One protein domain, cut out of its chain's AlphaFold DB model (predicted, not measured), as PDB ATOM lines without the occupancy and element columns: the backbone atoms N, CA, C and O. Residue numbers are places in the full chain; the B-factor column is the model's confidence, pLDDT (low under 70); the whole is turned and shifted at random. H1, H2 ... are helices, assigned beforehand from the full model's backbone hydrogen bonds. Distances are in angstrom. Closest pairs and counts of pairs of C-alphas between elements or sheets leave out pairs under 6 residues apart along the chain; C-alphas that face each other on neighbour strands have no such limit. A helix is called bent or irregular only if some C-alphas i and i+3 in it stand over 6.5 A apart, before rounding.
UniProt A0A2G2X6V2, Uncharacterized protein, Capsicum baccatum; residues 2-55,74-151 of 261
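Overview. This is residues 2 to 55 and 74 to 151 of the 261 residues of an uncharacterized protein of Capsicum baccatum (UniProt A0A2G2X6V2). The domain is an up-and-down bundle of helices, in which a long helix, H2, folds back on itself and packs with both arms on H3, near the middle. The helical hairpin of H4 and H5 closes the side away from H2a, while H1 is only loosely attached at the edge, beside H2. The printed part has 132 residues with five named helices, H1 to H5 in chain order, and no named strand, and its class is all helix. The whole is compact, with a radius of gyration of the C-alphas of 14.3 A, and rounded, spanning 44 by 36 by 23 A.

Arrangement. H2, residues 15 to 55, was assigned as one helix by its hydrogen bonds but is bent, with C-alphas 28 and 31 9.4 A apart; its arms are H2a, residues 15 to 28, and H2b, residues 31 to 55. H2b touches H2a with residues 33 to 44 alone, closest at the C-alphas of Cys 26 and Phe 33, 5.5 A; they run opposite ways at a steep tilt of 35.4 degrees, only just past shallow. H3, residues 74 to 99, touches H2a at a shallow tilt of 28 degrees, the closest C-alphas being those of Gly 23 and Met 87, 5.2 A. H3 also touches H2b, closest at the C-alphas of Ala 31 and Leu 95, 5.4 A. H5, residues 120 to 142, touches H3 at 22 degrees, a shallow tilt, the same way, with the C-alphas of Glu 97 and Ser 136 closest at 4.4 A. H4, residues 103 to 115, forms a helical hairpin with H5, closest at the C-alphas of Leu 114 and Arg 123, 5.0 A. H2b touches H4 with residues 45 to 52 alone, closest at the C-alphas of Arg 49 and Val 109, 6.6 A. H1, residues 2 to 12, is close to but not clearly touching H2a, with the C-alphas of Met 10 and Ser 18 closest at 5.9 A, and is apart from H3. Every O i to N i+4 pair is within hydrogen-bond range in H1 and H2a, against 15 of 21 in H2b, 18 of 22 in H3, 5 of 9 in H4 and 17 of 19 in H5.

Along the chain. H2a spans 20.3 A and H2b 33.0 A, starting from C-alpha 15 at (139.494, 163.682, 179.004). H2b, H3 and H4 are irregular, H4 only just: C-alphas 32 and 35 are 7.2 A apart, 94 and 97 9.3 A, 109 and 112 6.6 A. H3 spans 30.9 A, H4 19.7 A, H1 15.2 A and H5 34.1 A, ending at C-alpha 142 at (142.407, 129.691, 168.465).

Size, cuts and confidence. The C-alphas farthest apart, those of Arg 74 and Gly 144, are 43.8 A apart. Residues 56 to 73 are not printed, and C-alphas 55 and 74 are 9.8 A apart across this cut. The links printed whole, H1 to H2, H3 to H4 and H4 to H5, are tight. The mean pLDDT of the printed part is 77.5, with 27 residues under 70, among them residues 2 to 17 and 146 to 151.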
ATOM      1  N   LEU A   2     128.147 150.514 188.511       58.69
ATOM      2  CA  LEU A   2     129.507 150.917 188.094       58.69
ATOM      3  C   LEU A   2     129.610 151.348 186.617       58.69
ATOM      4  O   LEU A   2     130.212 152.370 186.325       58.69
ATOM      5  N   ILE A   3     128.939 150.641 185.702       63.12
ATOM      6  CA  ILE A   3     128.834 151.006 184.272       63.12
ATOM      7  C   ILE A   3     128.158 152.380 184.086       63.12
ATOM      8  O   ILE A   3     128.585 153.202 183.279       63.12
ATOM      9  N   SER A   4     127.113 152.658 184.871       59.12
ATOM     10  CA  SER A   4     126.397 153.939 184.848       59.12
ATOM     11  C   SER A   4     127.259 155.082 185.395       59.12
ATOM     12  O   SER A   4     127.271 156.160 184.812       59.12
ATOM     13  N   LEU A   5     128.020 154.832 186.468       60.31
ATOM     14  CA  LEU A   5     128.981 155.788 187.030       60.31
ATOM     15  C   LEU A   5     130.127 156.080 186.058       60.31
ATOM     16  O   LEU A   5     130.473 157.237 185.868       60.31
ATOM     17  N   GLN A   6     130.654 155.058 185.380       62.88
ATOM     18  CA  GLN A   6     131.681 155.227 184.354       62.88
ATOM     19  C   GLN A   6     131.192 156.115 183.206       62.88
ATOM     20  O   GLN A   6     131.899 157.032 182.797       62.88
ATOM     21  N   LYS A   7     129.971 155.876 182.708       59.12
ATOM     22  CA  LYS A   7     129.379 156.688 181.638       59.12
ATOM     23  C   LYS A   7     129.259 158.161 182.044       59.12
ATOM     24  O   LYS A   7     129.658 159.028 181.277       59.12
ATOM     25  N   ILE A   8     128.785 158.425 183.263       56.44
ATOM     26  CA  ILE A   8     128.668 159.783 183.814       56.44
ATOM     27  C   ILE A   8     130.054 160.424 183.980       56.44
ATOM     28  O   ILE A   8     130.247 161.584 183.632       56.44
ATOM     29  N   GLN A   9     131.048 159.673 184.453       58.22
ATOM     30  CA  GLN A   9     132.394 160.194 184.684       58.22
ATOM     31  C   GLN A   9     133.120 160.558 183.378       58.22
ATOM     32  O   GLN A   9     133.816 161.569 183.335       58.22
ATOM     33  N   MET A  10     132.908 159.804 182.292       57.41
ATOM     34  CA  MET A  10     133.473 160.146 180.979       57.41
ATOM     35  C   MET A  10     132.803 161.358 180.310       57.41
ATOM     36  O   MET A  10     133.424 161.981 179.455       57.41
ATOM     37  N   GLU A  11     131.558 161.686 180.673       55.09
ATOM     38  CA  GLU A  11     130.842 162.872 180.175       55.09
ATOM     39  C   GLU A  11     131.172 164.147 180.976       55.09
ATOM     40  O   GLU A  11     131.051 165.248 180.442       55.09
ATOM     41  N   VAL A  12     131.597 164.015 182.242       51.41
ATOM     42  CA  VAL A  12     131.756 165.138 183.190       51.41
ATOM     43  C   VAL A  12     133.222 165.517 183.459       51.41
ATOM     44  O   VAL A  12     133.501 166.671 183.784       51.41
ATOM     45  N   GLU A  13     134.182 164.593 183.332       52.25
ATOM     46  CA  GLU A  13     135.593 164.862 183.651       52.25
ATOM     47  C   GLU A  13     136.457 165.254 182.442       52.25
ATOM     48  O   GLU A  13     136.218 164.865 181.302       52.25
ATOM     49  N   ASN A  14     137.538 165.994 182.724       64.06
ATOM     50  CA  ASN A  14     138.602 166.285 181.765       64.06
ATOM     51  C   ASN A  14     139.088 164.974 181.092       64.06
ATOM     52  O   ASN A  14     139.428 164.032 181.823       64.06
ATOM     53  N   PRO A  15     139.168 164.905 179.746       64.38
ATOM     54  CA  PRO A  15     139.494 163.682 179.004       64.38
ATOM     55  C   PRO A  15     140.729 162.948 179.537       64.38
ATOM     56  O   PRO A  15     140.705 161.730 179.692       64.38
ATOM     57  N   MET A  16     141.768 163.690 179.935       63.56
ATOM     58  CA  MET A  16     143.006 163.146 180.502       63.56
ATOM     59  C   MET A  16     142.801 162.390 181.817       63.56
ATOM     60  O   MET A  16     143.374 161.320 182.025       63.56
ATOM     61  N   ARG A  17     141.987 162.937 182.728       67.94
ATOM     62  CA  ARG A  17     141.726 162.318 184.038       67.94
ATOM     63  C   ARG A  17     140.904 161.046 183.884       67.94
ATOM     64  O   ARG A  17     141.247 160.032 184.494       67.94
ATOM     65  N   SER A  18     139.909 161.090 183.001       72.69
ATOM     66  CA  SER A  18     139.103 159.927 182.646       72.69
ATOM     67  C   SER A  18     139.981 158.811 182.059       72.69
ATOM     68  O   SER A  18     139.979 157.694 182.577       72.69
ATOM     69  N   LEU A  19     140.838 159.117 181.076       67.88
ATOM     70  CA  LEU A  19     141.763 158.150 180.465       67.88
ATOM     71  C   LEU A  19     142.727 157.526 181.494       67.88
ATOM     72  O   LEU A  19     142.869 156.302 181.560       67.88
ATOM     73  N   LEU A  20     143.352 158.344 182.350       71.56
ATOM     74  CA  LEU A  20     144.253 157.867 183.409       71.56
ATOM     75  C   LEU A  20     143.564 156.898 184.374       71.56
ATOM     76  O   LEU A  20     144.138 155.866 184.735       71.56
ATOM     77  N   LEU A  21     142.347 157.231 184.809       76.19
ATOM     78  CA  LEU A  21     141.590 156.403 185.739       76.19
ATOM     79  C   LEU A  21     141.241 155.053 185.111       76.19
ATOM     80  O   LEU A  21     141.457 154.016 185.735       76.19
ATOM     81  N   GLN A  22     140.771 155.055 183.865       76.44
ATOM     82  CA  GLN A  22     140.418 153.830 183.151       76.44
ATOM     83  C   GLN A  22     141.628 152.908 182.935       76.44
ATOM     84  O   GLN A  22     141.518 151.698 183.129       76.44
ATOM     85  N   GLY A  23     142.804 153.460 182.616       75.50
ATOM     86  CA  GLY A  23     144.038 152.672 182.510       75.50
ATOM     87  C   GLY A  23     144.425 151.993 183.831       75.50
ATOM     88  O   GLY A  23     144.780 150.814 183.849       75.50
ATOM     89  N   ARG A  24     144.302 152.707 184.959       80.25
ATOM     90  CA  ARG A  24     144.566 152.146 186.297       80.25
ATOM     91  C   ARG A  24     143.546 151.080 186.684       80.25
ATOM     92  O   ARG A  24     143.940 150.031 187.183       80.25
ATOM     93  N   LEU A  25     142.262 151.323 186.421       81.06
ATOM     94  CA  LEU A  25     141.196 150.356 186.685       81.06
ATOM     95  C   LEU A  25     141.409 149.066 185.897       81.06
ATOM     96  O   LEU A  25     141.330 147.991 186.482       81.06
ATOM     97  N   CYS A  26     141.758 149.159 184.613       84.12
ATOM     98  CA  CYS A  26     142.082 147.981 183.812       84.12
ATOM     99  C   CYS A  26     143.266 147.200 184.388       84.12
ATOM    100  O   CYS A  26     143.213 145.976 184.441       84.12
ATOM    101  N   LYS A  27     144.312 147.885 184.860       83.06
ATOM    102  CA  LYS A  27     145.470 147.227 185.475       83.06
ATOM    103  C   LYS A  27     145.133 146.527 186.794       83.06
ATOM    104  O   LYS A  27     145.716 145.498 187.106       83.06
ATOM    105  N   CYS A  28     144.209 147.078 187.577       84.06
ATOM    106  CA  CYS A  28     143.779 146.470 188.837       84.06
ATOM    107  C   CYS A  28     142.798 145.308 188.639       84.06
ATOM    108  O   CYS A  28     142.847 144.345 189.395       84.06
ATOM    109  N   LEU A  29     141.898 145.415 187.659       83.12
ATOM    110  CA  LEU A  29     140.816 144.454 187.432       83.12
ATOM    111  C   LEU A  29     141.196 143.338 186.448       83.12
ATOM    112  O   LEU A  29     140.593 142.269 186.477       83.12
ATOM    113  N   GLY A  30     142.173 143.562 185.566       85.56
ATOM    114  CA  GLY A  30     142.554 142.595 184.539       85.56
ATOM    115  C   GLY A  30     141.349 142.170 183.695       85.56
ATOM    116  O   GLY A  30     140.605 143.011 183.188       85.56
ATOM    117  N   ALA A  31     141.117 140.859 183.580       82.62
ATOM    118  CA  ALA A  31     140.014 140.294 182.798       82.62
ATOM    119  C   ALA A  31     138.616 140.774 183.245       82.62
ATOM    120  O   ALA A  31     137.722 140.899 182.404       82.62
ATOM    121  N   ASP A  32     138.434 141.134 184.521       82.75
ATOM    122  CA  ASP A  32     137.157 141.637 185.050       82.75
ATOM    123  C   ASP A  32     136.805 143.040 184.522       82.75
ATOM    124  O   ASP A  32     135.685 143.526 184.699       82.75
ATOM    125  N   PHE A  33     137.738 143.701 183.827       85.38
ATOM    126  CA  PHE A  33     137.493 144.976 183.160       85.38
ATOM    127  C   PHE A  33     136.695 144.832 181.848       85.38
ATOM    128  O   PHE A  33     136.187 145.823 181.320       85.38
ATOM    129  N   HIS A  34     136.535 143.616 181.315       80.19
ATOM    130  CA  HIS A  34     135.901 143.381 180.013       80.19
ATOM    131  C   HIS A  34     134.513 144.045 179.829       80.19
ATOM    132  O   HIS A  34     134.300 144.657 178.782       80.19
ATOM    133  N   PRO A  35     133.588 144.053 180.816       82.12
ATOM    134  CA  PRO A  35     132.281 144.714 180.674       82.12
ATOM    135  C   PRO A  35     132.359 146.236 180.481       82.12
ATOM    136  O   PRO A  35     131.439 146.849 179.940       82.12
ATOM    137  N   TYR A  36     133.452 146.858 180.926       81.50
ATOM    138  CA  TYR A  36     133.677 148.300 180.846       81.50
ATOM    139  C   TYR A  36     134.312 148.716 179.510       81.50
ATOM    140  O   TYR A  36     134.258 149.894 179.135       81.50
ATOM    141  N   LEU A  37     134.877 147.768 178.751       81.00
ATOM    142  CA  LEU A  37     135.486 148.036 177.445       81.00
ATOM    143  C   LEU A  37     134.486 148.586 176.435       81.00
ATOM    144  O   LEU A  37     134.838 149.485 175.678       81.00
ATOM    145  N   THR A  38     133.245 148.097 176.437       79.44
ATOM    146  CA  THR A  38     132.211 148.525 175.481       79.44
ATOM    147  C   THR A  38     131.926 150.026 175.564       79.44
ATOM    148  O   THR A  38     131.581 150.639 174.558       79.44
ATOM    149  N   ILE A  39     132.107 150.631 176.742       79.56
ATOM    150  CA  ILE A  39     131.964 152.079 176.938       79.56
ATOM    151  C   ILE A  39     133.304 152.786 176.714       79.56
ATOM    152  O   ILE A  39     133.357 153.811 176.038       79.56
ATOM    153  N   THR A  40     134.394 152.228 177.245       81.31
ATOM    154  CA  THR A  40     135.706 152.890 177.242       81.31
ATOM    155  C   THR A  40     136.335 152.956 175.853       81.31
ATOM    156  O   THR A  40     136.885 153.987 175.472       81.31
ATOM    157  N   MET A  41     136.261 151.874 175.073       84.44
ATOM    158  CA  MET A  41     136.963 151.772 173.791       84.44
ATOM    159  C   MET A  41     136.515 152.797 172.752       84.44
ATOM    160  O   MET A  41     137.388 153.455 172.184       84.44
ATOM    161  N   PRO A  42     135.207 153.022 172.521       83.31
ATOM    162  CA  PRO A  42     134.763 154.061 171.594       83.31
ATOM    163  C   PRO A  42     135.308 155.451 171.937       83.31
ATOM    164  O   PRO A  42     135.688 156.201 171.037       83.31
ATOM    165  N   PHE A  43     135.388 155.788 173.229       80.69
ATOM    166  CA  PHE A  43     135.929 157.066 173.692       80.69
ATOM    167  C   PHE A  43     137.428 157.177 173.396       80.69
ATOM    168  O   PHE A  43     137.857 158.121 172.736       80.69
ATOM    169  N   VAL A  44     138.206 156.168 173.795       82.06
ATOM    170  CA  VAL A  44     139.657 156.113 173.561       82.06
ATOM    171  C   VAL A  44     139.971 156.190 172.066       82.06
ATOM    172  O   VAL A  44     140.790 157.003 171.645       82.06
ATOM    173  N   LEU A  45     139.286 155.398 171.237       83.00
ATOM    174  CA  LEU A  45     139.493 155.386 169.787       83.00
ATOM    175  C   LEU A  45     139.123 156.725 169.142       83.00
ATOM    176  O   LEU A  45     139.828 157.177 168.237       83.00
ATOM    177  N   LYS A  46     138.058 157.388 169.610       81.88
ATOM    178  CA  LYS A  46     137.697 158.736 169.152       81.88
ATOM    179  C   LYS A  46     138.800 159.742 169.481       81.88
ATOM    180  O   LYS A  46     139.200 160.484 168.585       81.88
ATOM    181  N   SER A  47     139.327 159.727 170.706       79.31
ATOM    182  CA  SER A  47     140.429 160.607 171.118       79.31
ATOM    183  C   SER A  47     141.665 160.405 170.245       79.31
ATOM    184  O   SER A  47     142.170 161.367 169.670       79.31
ATOM    185  N   VAL A  48     142.107 159.160 170.030       80.31
ATOM    186  CA  VAL A  48     143.299 158.909 169.202       80.31
ATOM    187  C   VAL A  48     143.085 159.290 167.733       80.31
ATOM    188  O   VAL A  48     143.994 159.830 167.102       80.31
ATOM    189  N   ARG A  49     141.892 159.057 167.167       80.88
ATOM    190  CA  ARG A  49     141.570 159.464 165.786       80.88
ATOM    191  C   ARG A  49     141.626 160.983 165.614       80.88
ATOM    192  O   ARG A  49     142.215 161.455 164.645       80.88
ATOM    193  N   LEU A  50     141.069 161.732 166.564       74.00
ATOM    194  CA  LEU A  50     141.138 163.195 166.570       74.00
ATOM    195  C   LEU A  50     142.586 163.681 166.688       74.00
ATOM    196  O   LEU A  50     143.011 164.536 165.915       74.00
ATOM    197  N   MET A  51     143.379 163.080 167.578       70.81
ATOM    198  CA  MET A  51     144.802 163.412 167.719       70.81
ATOM    199  C   MET A  51     145.603 163.135 166.445       70.81
ATOM    200  O   MET A  51     146.477 163.923 166.086       70.81
ATOM    201  N   ASN A  52     145.316 162.030 165.753       74.31
ATOM    202  CA  ASN A  52     145.940 161.713 164.470       74.31
ATOM    203  C   ASN A  52     145.623 162.780 163.419       74.31
ATOM    204  O   ASN A  52     146.540 163.270 162.764       74.31
ATOM    205  N   TYR A  53     144.357 163.185 163.306       70.00
ATOM    206  CA  TYR A  53     143.939 164.242 162.386       70.00
ATOM    207  C   TYR A  53     144.668 165.569 162.660       70.00
ATOM    208  O   TYR A  53     145.254 166.145 161.747       70.00
ATOM    209  N   LEU A  54     144.735 165.988 163.928       66.25
ATOM    210  CA  LEU A  54     145.429 167.215 164.342       66.25
ATOM    211  C   LEU A  54     146.946 167.162 164.092       66.25
ATOM    212  O   LEU A  54     147.574 168.165 163.766       66.25
ATOM    213  N   SER A  55     147.563 165.985 164.223       61.28
ATOM    214  CA  SER A  55     148.989 165.832 163.920       61.28
ATOM    215  C   SER A  55     149.309 165.970 162.429       61.28
ATOM    216  O   SER A  55     150.405 166.409 162.087       61.28
ATOM    217  N   ARG A  74     150.006 172.670 172.197       66.38
ATOM    218  CA  ARG A  74     150.791 171.583 171.586       66.38
ATOM    219  C   ARG A  74     151.338 170.611 172.630       66.38
ATOM    220  O   ARG A  74     151.288 169.406 172.392       66.38
ATOM    221  N   SER A  75     151.816 171.096 173.778       69.44
ATOM    222  CA  SER A  75     152.292 170.234 174.871       69.44
ATOM    223  C   SER A  75     151.161 169.388 175.451       69.44
ATOM    224  O   SER A  75     151.301 168.170 175.557       69.44
ATOM    225  N   ALA A  76     150.004 169.995 175.731       73.19
ATOM    226  CA  ALA A  76     148.837 169.278 176.241       73.19
ATOM    227  C   ALA A  76     148.356 168.186 175.268       73.19
ATOM    228  O   ALA A  76     148.089 167.057 175.681       73.19
ATOM    229  N   LEU A  77     148.325 168.480 173.961       72.88
ATOM    230  CA  LEU A  77     147.957 167.504 172.931       72.88
ATOM    231  C   LEU A  77     148.961 166.339 172.845       72.88
ATOM    232  O   LEU A  77     148.570 165.185 172.654       72.88
ATOM    233  N   LEU A  78     150.262 166.617 172.989       73.00
ATOM    234  CA  LEU A  78     151.310 165.591 173.007       73.00
ATOM    235  C   LEU A  78     151.214 164.690 174.243       73.00
ATOM    236  O   LEU A  78     151.397 163.470 174.128       73.00
ATOM    237  N   GLU A  79     150.907 165.262 175.405       77.81
ATOM    238  CA  GLU A  79     150.665 164.518 176.640       77.81
ATOM    239  C   GLU A  79     149.428 163.625 176.520       77.81
ATOM    240  O   GLU A  79     149.502 162.437 176.840       77.81
ATOM    241  N   GLU A  80     148.327 164.143 175.972       76.50
ATOM    242  CA  GLU A  80     147.094 163.376 175.761       76.50
ATOM    243  C   GLU A  80     147.310 162.209 174.796       76.50
ATOM    244  O   GLU A  80     146.896 161.073 175.054       76.50
ATOM    245  N   LYS A  81     148.078 162.437 173.730       77.75
ATOM    246  CA  LYS A  81     148.471 161.397 172.774       77.75
ATOM    247  C   LYS A  81     149.349 160.329 173.412       77.75
ATOM    248  O   LYS A  81     149.148 159.135 173.174       77.75
ATOM    249  N   THR A  82     150.299 160.745 174.245       79.81
ATOM    250  CA  THR A  82     151.169 159.834 174.995       79.81
ATOM    251  C   THR A  82     150.352 158.980 175.949       79.81
ATOM    252  O   THR A  82     150.480 157.755 175.931       79.81
ATOM    253  N   LEU A  83     149.471 159.595 176.734       80.62
ATOM    254  CA  LEU A  83     148.620 158.899 177.686       80.62
ATOM    255  C   LEU A  83     147.711 157.878 176.995       80.62
ATOM    256  O   LEU A  83     147.621 156.733 177.435       80.62
ATOM    257  N   THR A  84     147.078 158.272 175.894       82.81
ATOM    258  CA  THR A  84     146.125 157.405 175.200       82.81
ATOM    259  C   THR A  84     146.818 156.192 174.575       82.81
ATOM    260  O   THR A  84     146.309 155.074 174.660       82.81
ATOM    261  N   CYS A  85     148.030 156.368 174.034       83.56
ATOM    262  CA  CYS A  85     148.838 155.244 173.555       83.56
ATOM    263  C   CYS A  85     149.220 154.291 174.698       83.56
ATOM    264  O   CYS A  85     149.087 153.079 174.545       83.56
ATOM    265  N   HIS A  86     149.640 154.818 175.855       82.88
ATOM    266  CA  HIS A  86     149.945 153.988 177.027       82.88
ATOM    267  C   HIS A  86     148.724 153.208 177.507       82.88
ATOM    268  O   HIS A  86     148.835 152.025 177.811       82.88
ATOM    269  N   MET A  87     147.553 153.839 177.519       85.31
ATOM    270  CA  MET A  87     146.307 153.195 177.914       85.31
ATOM    271  C   MET A  87     145.928 152.044 176.975       85.31
ATOM    272  O   MET A  87     145.609 150.958 177.454       85.31
ATOM    273  N   LEU A  88     146.036 152.236 175.656       87.19
ATOM    274  CA  LEU A  88     145.827 151.163 174.677       87.19
ATOM    275  C   LEU A  88     146.822 150.007 174.867       87.19
ATOM    276  O   LEU A  88     146.442 148.845 174.742       87.19
ATOM    277  N   CYS A  89     148.073 150.304 175.232       84.69
ATOM    278  CA  CYS A  89     149.058 149.273 175.570       84.69
ATOM    279  C   CYS A  89     148.695 148.518 176.847       84.69
ATOM    280  O   CYS A  89     148.824 147.298 176.888       84.69
ATOM    281  N   CYS A  90     148.226 149.223 177.882       85.75
ATOM    282  CA  CYS A  90     147.743 148.594 179.108       85.75
ATOM    283  C   CYS A  90     146.567 147.664 178.809       85.75
ATOM    284  O   CYS A  90     146.563 146.529 179.266       85.75
ATOM    285  N   PHE A  91     145.614 148.096 177.984       87.12
ATOM    286  CA  PHE A  91     144.526 147.225 177.553       87.12
ATOM    287  C   PHE A  91     145.066 145.968 176.864       87.12
ATOM    288  O   PHE A  91     144.692 144.864 177.258       87.12
ATOM    289  N   ALA A  92     145.974 146.119 175.892       87.12
ATOM    290  CA  ALA A  92     146.579 144.996 175.172       87.12
ATOM    291  C   ALA A  92     147.275 143.995 176.109       87.12
ATOM    292  O   ALA A  92     147.121 142.783 175.953       87.12
ATOM    293  N   ALA A  93     148.009 144.496 177.105       86.50
ATOM    294  CA  ALA A  93     148.749 143.676 178.058       86.50
ATOM    295  C   ALA A  93     147.840 142.926 179.047       86.50
ATOM    296  O   ALA A  93     148.056 141.739 179.309       86.50
ATOM    297  N   GLU A  94     146.832 143.607 179.592       87.56
ATOM    298  CA  GLU A  94     146.027 143.088 180.704       87.56
ATOM    299  C   GLU A  94     144.849 142.232 180.228       87.56
ATOM    300  O   GLU A  94     144.517 141.220 180.847       87.56
ATOM    301  N   LEU A  95     144.220 142.604 179.110       85.00
ATOM    302  CA  LEU A  95     142.967 141.990 178.660       85.00
ATOM    303  C   LEU A  95     143.195 140.828 177.702       85.00
ATOM    304  O   LEU A  95     142.343 139.942 177.622       85.00
ATOM    305  N   LYS A  96     144.348 140.796 177.016       86.25
ATOM    306  CA  LYS A  96     144.737 139.729 176.080       86.25
ATOM    307  C   LYS A  96     143.572 139.433 175.125       86.25
ATOM    308  O   LYS A  96     142.983 140.357 174.587       86.25
ATOM    309  N   GLU A  97     143.169 138.170 175.000       81.31
ATOM    310  CA  GLU A  97     142.010 137.694 174.225       81.31
ATOM    311  C   GLU A  97     140.674 138.420 174.483       81.31
ATOM    312  O   GLU A  97     139.775 138.360 173.647       81.31
ATOM    313  N   GLY A  98     140.520 139.141 175.596       80.06
ATOM    314  CA  GLY A  98     139.385 140.028 175.851       80.06
ATOM    315  C   GLY A  98     139.300 141.231 174.900       80.06
ATOM    316  O   GLY A  98     138.290 141.926 174.904       80.06
ATOM    317  N   LEU A  99     140.313 141.482 174.066       83.69
ATOM    318  CA  LEU A  99     140.336 142.575 173.086       83.69
ATOM    319  C   LEU A  99     139.986 142.176 171.659       83.69
ATOM    320  O   LEU A  99     139.970 143.035 170.781       83.69
ATOM    321  N   HIS A 100     139.624 140.917 171.433       78.31
ATOM    322  CA  HIS A 100     139.343 140.358 170.110       78.31
ATOM    323  C   HIS A 100     138.358 141.160 169.238       78.31
ATOM    324  O   HIS A 100     138.423 141.089 168.014       78.31
ATOM    325  N   LEU A 101     137.452 141.940 169.840       82.12
ATOM    326  CA  LEU A 101     136.498 142.800 169.124       82.12
ATOM    327  C   LEU A 101     137.058 144.185 168.742       82.12
ATOM    328  O   LEU A 101     136.381 144.947 168.054       82.12
ATOM    329  N   TRP A 102     138.261 144.531 169.194       82.25
ATOM    330  CA  TRP A 102     138.857 145.860 169.045       82.25
ATOM    331  C   TRP A 102     140.273 145.832 168.461       82.25
ATOM    332  O   TRP A 102     140.741 146.872 168.004       82.25
ATOM    333  N   ASP A 103     140.941 144.672 168.422       82.12
ATOM    334  CA  ASP A 103     142.334 144.534 167.973       82.12
ATOM    335  C   ASP A 103     142.599 145.225 166.622       82.12
ATOM    336  O   ASP A 103     143.524 146.031 166.507       82.12
ATOM    337  N   ASN A 104     141.755 144.991 165.611       81.75
ATOM    338  CA  ASN A 104     141.940 145.576 164.279       81.75
ATOM    339  C   ASN A 104     141.780 147.109 164.264       81.75
ATOM    340  O   ASN A 104     142.563 147.820 163.627       81.75
ATOM    341  N   GLU A 105     140.784 147.638 164.981       83.56
ATOM    342  CA  GLU A 105     140.578 149.087 165.080       83.56
ATOM    343  C   GLU A 105     141.724 149.770 165.826       83.56
ATOM    344  O   GLU A 105     142.202 150.819 165.390       83.56
ATOM    345  N   ILE A 106     142.196 149.159 166.917       86.38
ATOM    346  CA  ILE A 106     143.316 149.676 167.702       86.38
ATOM    347  C   ILE A 106     144.577 149.692 166.839       86.38
ATOM    348  O   ILE A 106     145.222 150.732 166.732       86.38
ATOM    349  N   ILE A 107     144.903 148.588 166.161       86.31
ATOM    350  CA  ILE A 107     146.082 148.512 165.288       86.31
ATOM    351  C   ILE A 107     146.017 149.578 164.192       86.31
ATOM    352  O   ILE A 107     146.992 150.297 163.989       86.31
ATOM    353  N   THR A 108     144.870 149.732 163.528       85.81
ATOM    354  CA  THR A 108     144.691 150.717 162.446       85.81
ATOM    355  C   THR A 108     145.002 152.137 162.917       85.81
ATOM    356  O   THR A 108     145.616 152.926 162.201       85.81
ATOM    357  N   VAL A 109     144.601 152.469 164.143       85.75
ATOM    358  CA  VAL A 109     144.799 153.792 164.736       85.75
ATOM    359  C   VAL A 109     146.221 153.976 165.294       85.75
ATOM    360  O   VAL A 109     146.738 155.097 165.297       85.75
ATOM    361  N   LEU A 110     146.869 152.891 165.731       86.38
ATOM    362  CA  LEU A 110     148.235 152.886 166.253       86.38
ATOM    363  C   LEU A 110     149.313 152.882 165.158       86.38
ATOM    364  O   LEU A 110     150.381 153.448 165.371       86.38
ATOM    365  N   VAL A 111     149.061 152.299 163.984       87.12
ATOM    366  CA  VAL A 111     150.041 152.225 162.881       87.12
ATOM    367  C   VAL A 111     150.625 153.600 162.497       87.12
ATOM    368  O   VAL A 111     151.852 153.719 162.468       87.12
ATOM    369  N   PRO A 112     149.831 154.674 162.302       85.38
ATOM    370  CA  PRO A 112     150.366 156.017 162.037       85.38
ATOM    371  C   PRO A 112     151.257 156.574 163.161       85.38
ATOM    372  O   PRO A 112     152.133 157.408 162.923       85.38
ATOM    373  N   MET A 113     151.068 156.098 164.397       84.25
ATOM    374  CA  MET A 113     151.821 156.553 165.568       84.25
ATOM    375  C   MET A 113     153.263 156.042 165.595       84.25
ATOM    376  O   MET A 113     154.093 156.624 166.292       84.25
ATOM    377  N   LEU A 114     153.584 154.998 164.827       84.00
ATOM    378  CA  LEU A 114     154.941 154.456 164.716       84.00
ATOM    379  C   LEU A 114     155.921 155.463 164.114       84.00
ATOM    380  O   LEU A 114     157.073 155.540 164.531       84.00
ATOM    381  N   THR A 115     155.452 156.279 163.172       82.31
ATOM    382  CA  THR A 115     156.260 157.310 162.505       82.31
ATOM    383  C   THR A 115     156.137 158.683 163.164       82.31
ATOM    384  O   THR A 115     156.517 159.699 162.579       82.31
ATOM    385  N   PHE A 116     155.584 158.746 164.377       82.44
ATOM    386  CA  PHE A 116     155.335 160.005 165.064       82.44
ATOM    387  C   PHE A 116     156.630 160.661 165.561       82.44
ATOM    388  O   PHE A 116     157.268 160.187 166.498       82.44
ATOM    389  N   LYS A 117     156.998 161.795 164.955       76.62
ATOM    390  CA  LYS A 117     158.302 162.444 165.175       76.62
ATOM    391  C   LYS A 117     158.444 163.168 166.518       76.62
ATOM    392  O   LYS A 117     159.562 163.341 166.985       76.62
ATOM    393  N   PHE A 118     157.338 163.577 167.140       73.81
ATOM    394  CA  PHE A 118     157.376 164.475 168.302       73.81
ATOM    395  C   PHE A 118     157.566 163.769 169.652       73.81
ATOM    396  O   PHE A 118     157.890 164.427 170.632       73.81
ATOM    397  N   SER A 119     157.350 162.451 169.740       80.06
ATOM    398  CA  SER A 119     157.510 161.716 171.001       80.06
ATOM    399  C   SER A 119     158.058 160.312 170.778       80.06
ATOM    400  O   SER A 119     157.425 159.445 170.173       80.06
ATOM    401  N   GLU A 120     159.252 160.076 171.312       84.06
ATOM    402  CA  GLU A 120     159.899 158.760 171.371       84.06
ATOM    403  C   GLU A 120     159.161 157.803 172.298       84.06
ATOM    404  O   GLU A 120     159.070 156.611 172.001       84.06
ATOM    405  N   GLY A 121     158.594 158.338 173.385       82.06
ATOM    406  CA  GLY A 121     157.758 157.578 174.308       82.06
ATOM    407  C   GLY A 121     156.546 156.995 173.590       82.06
ATOM    408  O   GLY A 121     156.309 155.797 173.680       82.06
ATOM    409  N   VAL A 122     155.845 157.802 172.782       84.06
ATOM    410  CA  VAL A 122     154.726 157.320 171.953       84.06
ATOM    411  C   VAL A 122     155.181 156.201 171.023       84.06
ATOM    412  O   VAL A 122     154.576 155.131 171.039       84.06
ATOM    413  N   ARG A 123     156.258 156.407 170.254       88.19
ATOM    414  CA  ARG A 123     156.761 155.388 169.319       88.19
ATOM    415  C   ARG A 123     157.090 154.082 170.040       88.19
ATOM    416  O   ARG A 123     156.586 153.034 169.653       88.19
ATOM    417  N   THR A 124     157.863 154.144 171.121       86.88
ATOM    418  CA  THR A 124     158.297 152.965 171.896       86.88
ATOM    419  C   THR A 124     157.119 152.200 172.499       86.88
ATOM    420  O   THR A 124     157.080 150.965 172.457       86.88
ATOM    421  N   THR A 125     156.138 152.928 173.026       87.69
ATOM    422  CA  THR A 125     154.906 152.373 173.590       87.69
ATOM    423  C   THR A 125     154.095 151.658 172.512       87.69
ATOM    424  O   THR A 125     153.754 150.490 172.674       87.69
ATOM    425  N   VAL A 126     153.905 152.285 171.350       90.19
ATOM    426  CA  VAL A 126     153.181 151.700 170.208       90.19
ATOM    427  C   VAL A 126     153.881 150.456 169.655       90.19
ATOM    428  O   VAL A 126     153.226 149.441 169.421       90.19
ATOM    429  N   ILE A 127     155.208 150.508 169.497       90.56
ATOM    430  CA  ILE A 127     156.036 149.366 169.073       90.56
ATOM    431  C   ILE A 127     155.812 148.165 169.997       90.56
ATOM    432  O   ILE A 127     155.727 147.034 169.530       90.56
ATOM    433  N   SER A 128     155.665 148.413 171.300       89.00
ATOM    434  CA  SER A 128     155.440 147.369 172.304       89.00
ATOM    435  C   SER A 128     153.983 146.878 172.349       89.00
ATOM    436  O   SER A 128     153.734 145.746 172.751       89.00
ATOM    437  N   ALA A 129     153.017 147.701 171.931       90.12
ATOM    438  CA  ALA A 129     151.591 147.363 171.922       90.12
ATOM    439  C   ALA A 129     151.224 146.359 170.827       90.12
ATOM    440  O   ALA A 129     150.430 145.447 171.038       90.12
ATOM    441  N   ILE A 130     151.768 146.566 169.629       90.31
ATOM    442  CA  ILE A 130     151.338 145.866 168.417       90.31
ATOM    443  C   ILE A 130     151.518 144.338 168.513       90.31
ATOM    444  O   ILE A 130     150.561 143.632 168.187       90.31
ATOM    445  N   PRO A 131     152.651 143.793 169.004       89.94
ATOM    446  CA  PRO A 131     152.785 142.351 169.215       89.94
ATOM    447  C   PRO A 131     151.740 141.788 170.189       89.94
ATOM    448  O   PRO A 131     151.190 140.716 169.946       89.94
ATOM    449  N   LEU A 132     151.408 142.523 171.258       90.12
ATOM    450  CA  LEU A 132     150.400 142.110 172.244       90.12
ATOM    451  C   LEU A 132     148.994 142.049 171.628       90.12
ATOM    452  O   LEU A 132     148.253 141.098 171.874       90.12
ATOM    453  N   LEU A 133     148.649 143.017 170.777       88.56
ATOM    454  CA  LEU A 133     147.377 143.040 170.041       88.56
ATOM    455  C   LEU A 133     147.287 141.882 169.034       88.56
ATOM    456  O   LEU A 133     146.271 141.198 168.944       88.56
ATOM    457  N   LEU A 134     148.378 141.589 168.320       86.88
ATOM    458  CA  LEU A 134     148.447 140.425 167.432       86.88
ATOM    459  C   LEU A 134     148.325 139.101 168.197       86.88
ATOM    460  O   LEU A 134     147.688 138.155 167.722       86.88
ATOM    461  N   GLN A 135     148.909 139.027 169.392       87.38
ATOM    462  CA  GLN A 135     148.790 137.872 170.276       87.38
ATOM    463  C   GLN A 135     147.356 137.696 170.794       87.38
ATOM    464  O   GLN A 135     146.873 136.558 170.845       87.38
ATOM    465  N   SER A 136     146.669 138.790 171.141       86.88
ATOM    466  CA  SER A 136     145.240 138.791 171.477       86.88
ATOM    467  C   SER A 136     144.416 138.203 170.332       86.88
ATOM    468  O   SER A 136     143.744 137.184 170.524       86.88
ATOM    469  N   ALA A 137     144.559 138.760 169.125       83.56
ATOM    470  CA  ALA A 137     143.819 138.326 167.943       83.56
ATOM    471  C   ALA A 137     144.069 136.843 167.617       83.56
ATOM    472  O   ALA A 137     143.134 136.078 167.365       83.56
ATOM    473  N   THR A 138     145.326 136.401 167.702       80.94
ATOM    474  CA  THR A 138     145.718 134.996 167.507       80.94
ATOM    475  C   THR A 138     145.081 134.073 168.550       80.94
ATOM    476  O   THR A 138     144.575 132.994 168.227       80.94
ATOM    477  N   SER A 139     145.088 134.484 169.819       82.44
ATOM    478  CA  SER A 139     144.533 133.693 170.922       82.44
ATOM    479  C   SER A 139     143.018 133.558 170.811       82.44
ATOM    480  O   SER A 139     142.485 132.466 171.019       82.44
ATOM    481  N   ALA A 140     142.336 134.634 170.423       80.62
ATOM    482  CA  ALA A 140     140.902 134.645 170.183       80.62
ATOM    483  C   ALA A 140     140.506 133.727 169.019       80.62
ATOM    484  O   ALA A 140     139.609 132.895 169.173       80.62
ATOM    485  N   MET A 141     141.244 133.787 167.904       76.25
ATOM    486  CA  MET A 141     141.052 132.884 166.766       76.25
ATOM    487  C   MET A 141     141.183 131.413 167.181       76.25
ATOM    488  O   MET A 141     140.342 130.593 166.817       76.25
ATOM    489  N   ARG A 142     142.200 131.067 167.984       77.06
ATOM    490  CA  ARG A 142     142.407 129.691 168.465       77.06
ATOM    491  C   ARG A 142     141.256 129.188 169.342       77.06
ATOM    492  O   ARG A 142     140.981 127.992 169.350       77.06
ATOM    493  N   LYS A 143     140.584 130.085 170.064       78.88
ATOM    494  CA  LYS A 143     139.407 129.775 170.893       78.88
ATOM    495  C   LYS A 143     138.086 129.805 170.115       78.88
ATOM    496  O   LYS A 143     137.041 129.570 170.710       78.88
ATOM    497  N   GLY A 144     138.118 130.085 168.810       70.69
ATOM    498  CA  GLY A 144     136.918 130.205 167.979       70.69
ATOM    499  C   GLY A 144     136.080 131.452 168.276       70.69
ATOM    500  O   GLY A 144     134.910 131.493 167.906       70.69
ATOM    501  N   LEU A 145     136.654 132.458 168.947       71.19
ATOM    502  CA  LEU A 145     135.976 133.722 169.224       71.19
ATOM    503  C   LEU A 145     135.923 134.586 167.952       71.19
ATOM    504  O   LEU A 145     136.885 134.595 167.175       71.19
ATOM    505  N   PRO A 146     134.824 135.323 167.720       65.38
ATOM    506  CA  PRO A 146     134.684 136.169 166.544       65.38
ATOM    507  C   PRO A 146     135.586 137.399 166.666       65.38
ATOM    508  O   PRO A 146     135.266 138.332 167.389       65.38
ATOM    509  N   VAL A 147     136.697 137.437 165.938       62.22
ATOM    510  CA  VAL A 147     137.502 138.661 165.816       62.22
ATOM    511  C   VAL A 147     136.779 139.599 164.839       62.22
ATOM    512  O   VAL A 147     136.549 139.242 163.681       62.22
ATOM    513  N   THR A 148     136.362 140.784 165.291       56.22
ATOM    514  CA  THR A 148     135.640 141.752 164.441       56.22
ATOM    515  C   THR A 148     136.493 142.156 163.244       56.22
ATOM    516  O   THR A 148     137.690 142.419 163.351       56.22
ATOM    517  N   GLY A 149     135.880 142.162 162.057       50.66
ATOM    518  CA  GLY A 149     136.579 142.474 160.809       50.66
ATOM    519  C   GLY A 149     137.598 141.417 160.363       50.66
ATOM    520  O   GLY A 149     138.237 141.620 159.333       50.66
ATOM    521  N   CYS A 150     137.728 140.289 161.078       45.59
ATOM    522  CA  CYS A 150     138.647 139.215 160.727       45.59
ATOM    523  C   CYS A 150     137.933 137.885 160.399       45.59
ATOM    524  O   CYS A 150     137.700 137.054 161.272       45.59
ATOM    525  N   SER A 151     137.631 137.629 159.119       47.59
ATOM    526  CA  SER A 151     137.489 136.246 158.628       47.59
ATOM    527  C   SER A 151     138.862 135.529 158.649       47.59
ATOM    528  O   SER A 151     139.877 136.111 159.013       47.59
TER     529      SER A 151